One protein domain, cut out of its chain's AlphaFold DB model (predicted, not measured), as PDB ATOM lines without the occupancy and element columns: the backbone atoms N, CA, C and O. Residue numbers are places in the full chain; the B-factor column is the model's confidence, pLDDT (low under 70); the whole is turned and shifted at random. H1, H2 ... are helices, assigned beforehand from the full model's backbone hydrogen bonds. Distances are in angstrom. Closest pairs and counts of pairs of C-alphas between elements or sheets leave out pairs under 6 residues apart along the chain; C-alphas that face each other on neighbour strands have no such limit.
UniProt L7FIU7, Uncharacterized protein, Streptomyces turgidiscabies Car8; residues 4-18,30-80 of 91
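Overview. This is residues 4 to 18 and 30 to 80 of the 91 residues of an uncharacterized protein of Streptomyces turgidiscabies Car8 (UniProt L7FIU7). A long helix, H2, has the shorter H1 side by side with it; beyond H2's last residue a loop, residues 54 to 68, folds the chain back into H3, whose last residues come near the first of H1. The printed part has 66 residues, with three named helices in the order H1, H2, H3 and no named strand: all helix. It is loose, radius of gyration of the C-alphas 14.9 A, and a rod of 49 by 22 by 13 A.

Along the chain. H1, residues 4 to 17, begins at C-alpha 4 (177.076, 131.537, 167.281) and is 20.1 A long. H2, residues 30 to 53, is 34.6 A long. H3, residues 69 to 79, measures 15.2 A and ends at C-alpha 79 (182.773, 130.719, 172.314).

Arrangement. H1 and H2 touch, closest at the C-alphas of Ala 10 and Ala 40, 4.0 A, at a shallow tilt of 18 degrees, opposite ways. H1 and H3 are close but not clearly touching; their closest C-alphas, of Pro 4 and Ile 79, are 7.6 A apart. H2 and H3 are apart. In H1, H2 and H3 every O i to N i+4 pair is within hydrogen-bond range.

Size, cuts and confidence. Residues 19 to 29 are not printed; C-alphas 18 and 30 are 10.6 A apart across the cut. The link H2 to H3 is long. pLDDT is under 70 at residues 53 to 71, 75 and 78 to 79.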
ATOM      1  N   PRO A   4     176.614 132.900 167.548       76.00
ATOM      2  CA  PRO A   4     177.076 131.537 167.281       76.00
ATOM      3  C   PRO A   4     175.980 130.468 167.351       76.00
ATOM      4  O   PRO A   4     176.010 129.520 166.562       76.00
ATOM      5  N   GLU A   5     174.989 130.592 168.243       83.50
ATOM      6  CA  GLU A   5     173.866 129.648 168.263       83.50
ATOM      7  C   GLU A   5     173.045 129.743 166.985       83.50
ATOM      8  O   GLU A   5     172.645 128.717 166.438       83.50
ATOM      9  N   HIS A   6     172.848 130.951 166.456       86.25
ATOM     10  CA  HIS A   6     172.175 131.120 165.174       86.25
ATOM     11  C   HIS A   6     172.924 130.404 164.040       86.25
ATOM     12  O   HIS A   6     172.287 129.784 163.194       86.25
ATOM     13  N   TYR A   7     174.258 130.393 164.045       85.44
ATOM     14  CA  TYR A   7     175.025 129.649 163.043       85.44
ATOM     15  C   TYR A   7     174.809 128.129 163.150       85.44
ATOM     16  O   TYR A   7     174.466 127.482 162.160       85.44
ATOM     17  N   ARG A   8     174.912 127.562 164.361       88.44
ATOM     18  CA  ARG A   8     174.693 126.120 164.604       88.44
ATOM     19  C   ARG A   8     173.277 125.677 164.230       88.44
ATOM     20  O   ARG A   8     173.082 124.613 163.644       88.44
ATOM     21  N   GLU A   9     172.280 126.501 164.539       91.25
ATOM     22  CA  GLU A   9     170.888 126.242 164.160       91.25
ATOM     23  C   GLU A   9     170.698 126.272 162.636       91.25
ATOM     24  O   GLU A   9     169.999 125.412 162.089       91.25
ATOM     25  N   ALA A  10     171.360 127.198 161.930       91.75
ATOM     26  CA  ALA A  10     171.339 127.234 160.470       91.75
ATOM     27  C   ALA A  10     171.924 125.949 159.861       91.75
ATOM     28  O   ALA A  10     171.302 125.349 158.983       91.75
ATOM     29  N   GLU A  11     173.065 125.472 160.365       93.31
ATOM     30  CA  GLU A  11     173.683 124.216 159.920       93.31
ATOM     31  C   GLU A  11     172.793 123.000 160.185       93.31
ATOM     32  O   GLU A  11     172.642 122.137 159.315       93.31
ATOM     33  N   ARG A  12     172.140 122.939 161.356       95.44
ATOM     34  CA  ARG A  12     171.199 121.856 161.677       95.44
ATOM     35  C   ARG A  12     170.052 121.810 160.670       95.44
ATOM     36  O   ARG A  12     169.683 120.732 160.203       95.44
ATOM     37  N   HIS A  13     169.501 122.969 160.318       96.75
ATOM     38  CA  HIS A  13     168.436 123.067 159.329       96.75
ATOM     39  C   HIS A  13     168.907 122.716 157.910       96.75
ATOM     40  O   HIS A  13     168.202 121.992 157.209       96.75
ATOM     41  N   LEU A  14     170.110 123.130 157.500       95.00
ATOM     42  CA  LEU A  14     170.694 122.720 156.213       95.00
ATOM     43  C   LEU A  14     170.913 121.205 156.136       95.00
ATOM     44  O   LEU A  14     170.591 120.588 155.122       95.00
ATOM     45  N   SER A  15     171.399 120.595 157.217       94.31
ATOM     46  CA  SER A  15     171.556 119.143 157.313       94.31
ATOM     47  C   SER A  15     170.209 118.430 157.153       94.31
ATOM     48  O   SER A  15     170.077 117.524 156.329       94.31
ATOM     49  N   ALA A  16     169.162 118.906 157.833       92.25
ATOM     50  CA  ALA A  16     167.807 118.370 157.694       92.25
ATOM     51  C   ALA A  16     167.203 118.568 156.287       92.25
ATOM     52  O   ALA A  16     166.411 117.745 155.836       92.25
ATOM     53  N   ALA A  17     167.589 119.622 155.564       93.19
ATOM     54  CA  ALA A  17     167.165 119.871 154.184       93.19
ATOM     55  C   ALA A  17     167.919 119.020 153.139       93.19
ATOM     56  O   ALA A  17     167.528 118.993 151.973       93.19
ATOM     57  N   SER A  18     168.997 118.328 153.523       91.94
ATOM     58  CA  SER A  18     169.886 117.632 152.578       91.94
ATOM     59  C   SER A  18     169.362 116.276 152.078       91.94
ATOM     60  O   SER A  18     169.913 115.707 151.131       91.94
ATOM     61  N   PRO A  30     159.654 117.675 149.896       90.88
ATOM     62  CA  PRO A  30     159.836 119.022 149.352       90.88
ATOM     63  C   PRO A  30     159.353 120.140 150.282       90.88
ATOM     64  O   PRO A  30     160.056 121.132 150.463       90.88
ATOM     65  N   GLU A  31     158.201 119.971 150.933       92.44
ATOM     66  CA  GLU A  31     157.620 120.973 151.831       92.44
ATOM     67  C   GLU A  31     158.450 121.131 153.112       92.44
ATOM     68  O   GLU A  31     158.756 122.249 153.528       92.44
ATOM     69  N   ALA A  32     158.876 120.014 153.712       91.31
ATOM     70  CA  ALA A  32     159.748 120.026 154.888       91.31
ATOM     71  C   ALA A  32     161.130 120.615 154.559       91.31
ATOM     72  O   ALA A  32     161.693 121.377 155.343       91.31
ATOM     73  N   THR A  33     161.643 120.320 153.364       94.19
ATOM     74  CA  THR A  33     162.903 120.877 152.856       94.19
ATOM     75  C   THR A  33     162.802 122.389 152.710       94.19
ATOM     76  O   THR A  33     163.661 123.108 153.211       94.19
ATOM     77  N   ALA A  34     161.732 122.892 152.089       94.44
ATOM     78  CA  ALA A  34     161.501 124.325 151.947       94.44
ATOM     79  C   ALA A  34     161.404 125.030 153.312       94.44
ATOM     80  O   ALA A  34     162.013 126.084 153.501       94.44
ATOM     81  N   HIS A  35     160.706 124.428 154.281       94.81
ATOM     82  CA  HIS A  35     160.646 124.941 155.650       94.81
ATOM     83  C   HIS A  35     162.039 125.026 156.294       94.81
ATOM     84  O   HIS A  35     162.410 126.071 156.830       94.81
ATOM     85  N   HIS A  36     162.837 123.960 156.214       96.62
ATOM     86  CA  HIS A  36     164.187 123.952 156.772       96.62
ATOM     87  C   HIS A  36     165.127 124.942 156.078       96.62
ATOM     88  O   HIS A  36     165.883 125.621 156.762       96.62
ATOM     89  N   LEU A  37     165.044 125.100 154.756       95.81
ATOM     90  CA  LEU A  37     165.824 126.111 154.037       95.81
ATOM     91  C   LEU A  37     165.456 127.535 154.472       95.81
ATOM     92  O   LEU A  37     166.348 128.349 154.704       95.81
ATOM     93  N   ALA A  38     164.163 127.826 154.644       96.69
ATOM     94  CA  ALA A  38     163.713 129.126 155.136       96.69
ATOM     95  C   ALA A  38     164.234 129.406 156.556       96.69
ATOM     96  O   ALA A  38     164.765 130.485 156.816       96.69
ATOM     97  N   MET A  39     164.149 128.421 157.456       95.88
ATOM     98  CA  MET A  39     164.693 128.544 158.813       95.88
ATOM     99  C   MET A  39     166.210 128.752 158.790       95.88
ATOM    100  O   MET A  39     166.706 129.684 159.419       95.88
ATOM    101  N   ALA A  40     166.948 127.950 158.017       95.06
ATOM    102  CA  ALA A  40     168.394 128.100 157.875       95.06
ATOM    103  C   ALA A  40     168.786 129.511 157.418       95.06
ATOM    104  O   ALA A  40     169.709 130.105 157.972       95.06
ATOM    105  N   GLN A  41     168.056 130.072 156.451       96.12
ATOM    106  CA  GLN A  41     168.305 131.419 155.949       96.12
ATOM    107  C   GLN A  41     168.074 132.495 157.019       96.12
ATOM    108  O   GLN A  41     168.913 133.381 157.167       96.12
ATOM    109  N   VAL A  42     166.986 132.403 157.790       95.31
ATOM    110  CA  VAL A  42     166.707 133.335 158.897       95.31
ATOM    111  C   VAL A  42     167.812 133.267 159.949       95.31
ATOM    112  O   VAL A  42     168.348 134.295 160.359       95.31
ATOM    113  N   HIS A  43     168.201 132.061 160.360       93.00
ATOM    114  CA  HIS A  43     169.261 131.874 161.343       93.00
ATOM    115  C   HIS A  43     170.619 132.386 160.832       93.00
ATOM    116  O   HIS A  43     171.299 133.112 161.549       93.00
ATOM    117  N   ALA A  44     170.984 132.124 159.576       89.62
ATOM    118  CA  ALA A  44     172.215 132.653 158.986       89.62
ATOM    119  C   ALA A  44     172.221 134.191 158.913       89.62
ATOM    120  O   ALA A  44     173.246 134.816 159.180       89.62
ATOM    121  N   GLN A  45     171.080 134.814 158.599       91.31
ATOM    122  CA  GLN A  45     170.945 136.272 158.606       91.31
ATOM    123  C   GLN A  45     171.098 136.851 160.013       91.31
ATOM    124  O   GLN A  45     171.822 137.824 160.188       91.31
ATOM    125  N   LEU A  46     170.474 136.239 161.021       88.62
ATOM    126  CA  LEU A  46     170.612 136.670 162.413       88.62
ATOM    127  C   LEU A  46     172.050 136.499 162.921       88.62
ATOM    128  O   LEU A  46     172.568 137.396 163.580       88.62
ATOM    129  N   ALA A  47     172.730 135.414 162.542       85.75
ATOM    130  CA  ALA A  47     174.149 135.222 162.832       85.75
ATOM    131  C   ALA A  47     175.023 136.298 162.163       85.75
ATOM    132  O   ALA A  47     175.921 136.845 162.799       85.75
ATOM    133  N   ALA A  48     174.744 136.638 160.900       85.88
ATOM    134  CA  ALA A  48     175.464 137.681 160.173       85.88
ATOM    135  C   ALA A  48     175.232 139.074 160.774       85.88
ATOM    136  O   ALA A  48     176.175 139.852 160.885       85.88
ATOM    137  N   VAL A  49     174.002 139.382 161.197       85.69
ATOM    138  CA  VAL A  49     173.685 140.630 161.906       85.69
ATOM    139  C   VAL A  49     174.416 140.682 163.240       85.69
ATOM    140  O   VAL A  49     175.056 141.688 163.517       85.69
ATOM    141  N   ALA A  50     174.393 139.603 164.027       78.00
ATOM    142  CA  ALA A  50     175.126 139.541 165.287       78.00
ATOM    143  C   ALA A  50     176.628 139.781 165.066       78.00
ATOM    144  O   ALA A  50     177.200 140.661 165.699       78.00
ATOM    145  N   ALA A  51     177.242 139.097 164.095       74.81
ATOM    146  CA  ALA A  51     178.642 139.316 163.730       74.81
ATOM    147  C   ALA A  51     178.910 140.756 163.256       74.81
ATOM    148  O   ALA A  51     179.950 141.334 163.562       74.81
ATOM    149  N   HIS A  52     177.974 141.371 162.534       75.50
ATOM    150  CA  HIS A  52     178.133 142.751 162.094       75.50
ATOM    151  C   HIS A  52     178.054 143.746 163.256       75.50
ATOM    152  O   HIS A  52     178.891 144.645 163.332       75.50
ATOM    153  N   VAL A  53     177.109 143.560 164.181       68.81
ATOM    154  CA  VAL A  53     176.994 144.370 165.403       68.81
ATOM    155  C   VAL A  53     178.268 144.248 166.245       68.81
ATOM    156  O   VAL A  53     178.780 145.264 166.688       68.81
ATOM    157  N   THR A  54     178.865 143.052 166.341       62.31
ATOM    158  CA  THR A  54     180.152 142.841 167.041       62.31
ATOM    159  C   THR A  54     181.355 143.550 166.398       62.31
ATOM    160  O   THR A  54     182.429 143.610 166.989       62.31
ATOM    161  N   SER A  55     181.211 144.032 165.157       62.53
ATOM    162  CA  SER A  55     182.304 144.617 164.369       62.53
ATOM    163  C   SER A  55     182.264 146.145 164.279       62.53
ATOM    164  O   SER A  55     183.183 146.739 163.712       62.53
ATOM    165  N   GLN A  56     181.209 146.787 164.794       58.28
ATOM    166  CA  GLN A  56     181.052 148.238 164.735       58.28
ATOM    167  C   GLN A  56     181.311 148.859 166.107       58.28
ATOM    168  O   GLN A  56     180.494 148.651 166.993       58.28
ATOM    169  N   PRO A  57     182.368 149.668 166.294       54.38
ATOM    170  CA  PRO A  57     182.600 150.342 167.567       54.38
ATOM    171  C   PRO A  57     181.421 151.267 167.907       54.38
ATOM    172  O   PRO A  57     181.044 152.122 167.104       54.38
ATOM    173  N   VAL A  58     180.850 151.100 169.100       56.81
ATOM    174  CA  VAL A  58     179.831 152.006 169.645       56.81
ATOM    175  C   VAL A  58     180.538 153.197 170.278       56.81
ATOM    176  O   VAL A  58     181.531 153.043 170.988       56.81
ATOM    177  N   GLU A  59     180.035 154.400 170.006       52.00
ATOM    178  CA  GLU A  59     180.552 155.642 170.581       52.00
ATOM    179  C   GLU A  59     180.486 155.564 172.121       52.00
ATOM    180  O   GLU A  59     179.408 155.426 172.694       52.00
ATOM    181  N   GLY A  60     181.650 155.586 172.784       58.66
ATOM    182  CA  GLY A  60     181.788 155.411 174.238       58.66
ATOM    183  C   GLY A  60     182.187 154.004 174.716       58.66
ATOM    184  O   GLY A  60     182.534 153.859 175.883       58.66
ATOM    185  N   HIS A  61     182.213 152.993 173.838       54.12
ATOM    186  CA  HIS A  61     182.612 151.610 174.148       54.12
ATOM    187  C   HIS A  61     183.680 151.114 173.160       54.12
ATOM    188  O   HIS A  61     183.455 150.264 172.297       54.12
ATOM    189  N   GLU A  62     184.873 151.697 173.278       53.62
ATOM    190  CA  GLU A  62     186.003 151.481 172.363       53.62
ATOM    191  C   GLU A  62     186.670 150.101 172.541       53.62
ATOM    192  O   GLU A  62     187.315 149.603 171.619       53.62
ATOM    193  N   SER A  63     186.510 149.466 173.710       54.06
ATOM    194  CA  SER A  63     187.169 148.199 174.066       54.06
ATOM    195  C   SER A  63     186.369 146.936 173.740       54.06
ATOM    196  O   SER A  63     186.973 145.875 173.614       54.06
ATOM    197  N   SER A  64     185.046 147.026 173.584       52.62
ATOM    198  CA  SER A  64     184.150 145.867 173.420       52.62
ATOM    199  C   SER A  64     183.673 145.646 171.977       52.62
ATOM    200  O   SER A  64     182.728 144.900 171.730       52.62
ATOM    201  N   GLY A  65     184.286 146.320 170.994       55.97
ATOM    202  CA  GLY A  65     183.869 146.215 169.588       55.97
ATOM    203  C   GLY A  65     182.450 146.732 169.322       55.97
ATOM    204  O   GLY A  65     181.878 146.413 168.285       55.97
ATOM    205  N   GLY A  66     181.902 147.528 170.250       55.12
ATOM    206  CA  GLY A  66     180.548 148.075 170.207       55.12
ATOM    207  C   GLY A  66     179.434 147.165 170.710       55.12
ATOM    208  O   GLY A  66     178.263 147.407 170.428       55.12
ATOM    209  N   ILE A  67     179.774 146.144 171.486       57.91
ATOM    210  CA  ILE A  67     178.794 145.356 172.232       57.91
ATOM    211  C   ILE A  67     178.770 145.856 173.686       57.91
ATOM    212  O   ILE A  67     179.842 146.110 174.237       57.91
ATOM    213  N   PRO A  68     177.600 146.027 174.328       66.62
ATOM    214  CA  PRO A  68     177.537 146.217 175.778       66.62
ATOM    215  C   PRO A  68     178.293 145.098 176.511       66.62
ATOM    216  O   PRO A  68     178.212 143.943 176.101       66.62
ATOM    217  N   ASP A  69     179.011 145.410 177.591       67.12
ATOM    218  CA  ASP A  69     179.905 144.441 178.252       67.12
ATOM    219  C   ASP A  69     179.175 143.160 178.716       67.12
ATOM    220  O   ASP A  69     179.727 142.065 178.634       67.12
ATOM    221  N   GLU A  70     177.900 143.277 179.108       67.56
ATOM    222  CA  GLU A  70     177.031 142.145 179.472       67.56
ATOM    223  C   GLU A  70     176.773 141.197 178.284       67.56
ATOM    224  O   GLU A  70     176.948 139.984 178.398       67.56
ATOM    225  N   ASP A  71     176.446 141.748 177.111       64.00
ATOM    226  CA  ASP A  71     176.229 140.982 175.876       64.00
ATOM    227  C   ASP A  71     177.551 140.385 175.341       64.00
ATOM    228  O   ASP A  71     177.556 139.323 174.710       64.00
ATOM    229  N   TRP A  72     178.686 141.056 175.586       70.56
ATOM    230  CA  TRP A  72     180.020 140.561 175.236       70.56
ATOM    231  C   TRP A  72     180.437 139.367 176.102       70.56
ATOM    232  O   TRP A  72     180.949 138.380 175.570       70.56
ATOM    233  N   ASP A  73     180.190 139.415 177.411       72.50
ATOM    234  CA  ASP A  73     180.484 138.312 178.330       72.50
ATOM    235  C   ASP A  73     179.612 137.073 178.033       72.50
ATOM    236  O   ASP A  73     180.125 135.947 177.997       72.50
ATOM    237  N   ASP A  74     178.330 137.260 177.706       70.75
ATOM    238  CA  ASP A  74     177.449 136.185 177.224       70.75
ATOM    239  C   ASP A  74     177.963 135.576 175.907       70.75
ATOM    240  O   ASP A  74     177.983 134.357 175.723       70.75
ATOM    241  N   TRP A  75     178.448 136.405 174.981       68.25
ATOM    242  CA  TRP A  75     179.026 135.928 173.723       68.25
ATOM    243  C   TRP A  75     180.331 135.152 173.940       68.25
ATOM    244  O   TRP A  75     180.545 134.083 173.355       68.25
ATOM    245  N   MET A  76     181.199 135.661 174.812       71.19
ATOM    246  CA  MET A  76     182.485 135.048 175.114       71.19
ATOM    247  C   MET A  76     182.336 133.744 175.889       71.19
ATOM    248  O   MET A  76     183.070 132.812 175.592       71.19
ATOM    249  N   THR A  77     181.371 133.600 176.795       76.38
ATOM    250  CA  THR A  77     181.134 132.325 177.505       76.38
ATOM    251  C   THR A  77     180.658 131.198 176.579       76.38
ATOM    252  O   THR A  77     180.966 130.027 176.811       76.38
ATOM    253  N   VAL A  78     179.977 131.524 175.476       67.44
ATOM    254  CA  VAL A  78     179.550 130.550 174.453       67.44
ATOM    255  C   VAL A  78     180.711 130.088 173.561       67.44
ATOM    256  O   VAL A  78     180.747 128.923 173.140       67.44
ATOM    257  N   ILE A  79     181.645 130.987 173.230       65.88
ATOM    258  CA  ILE A  79     182.773 130.719 172.314       65.88
ATOM    259  C   ILE A  79     184.014 130.225 173.074       65.88
ATOM    260  O   ILE A  79     184.734 129.347 172.595       65.88
ATOM    261  N   HIS A  80     184.233 130.755 174.272       70.75
ATOM    262  CA  HIS A  80     185.322 130.475 175.198       70.75
ATOM    263  C   HIS A  80     184.734 130.136 176.579       70.75
ATOM    264  O   HIS A  80     184.566 131.021 177.412       70.75
TER     265      HIS A  80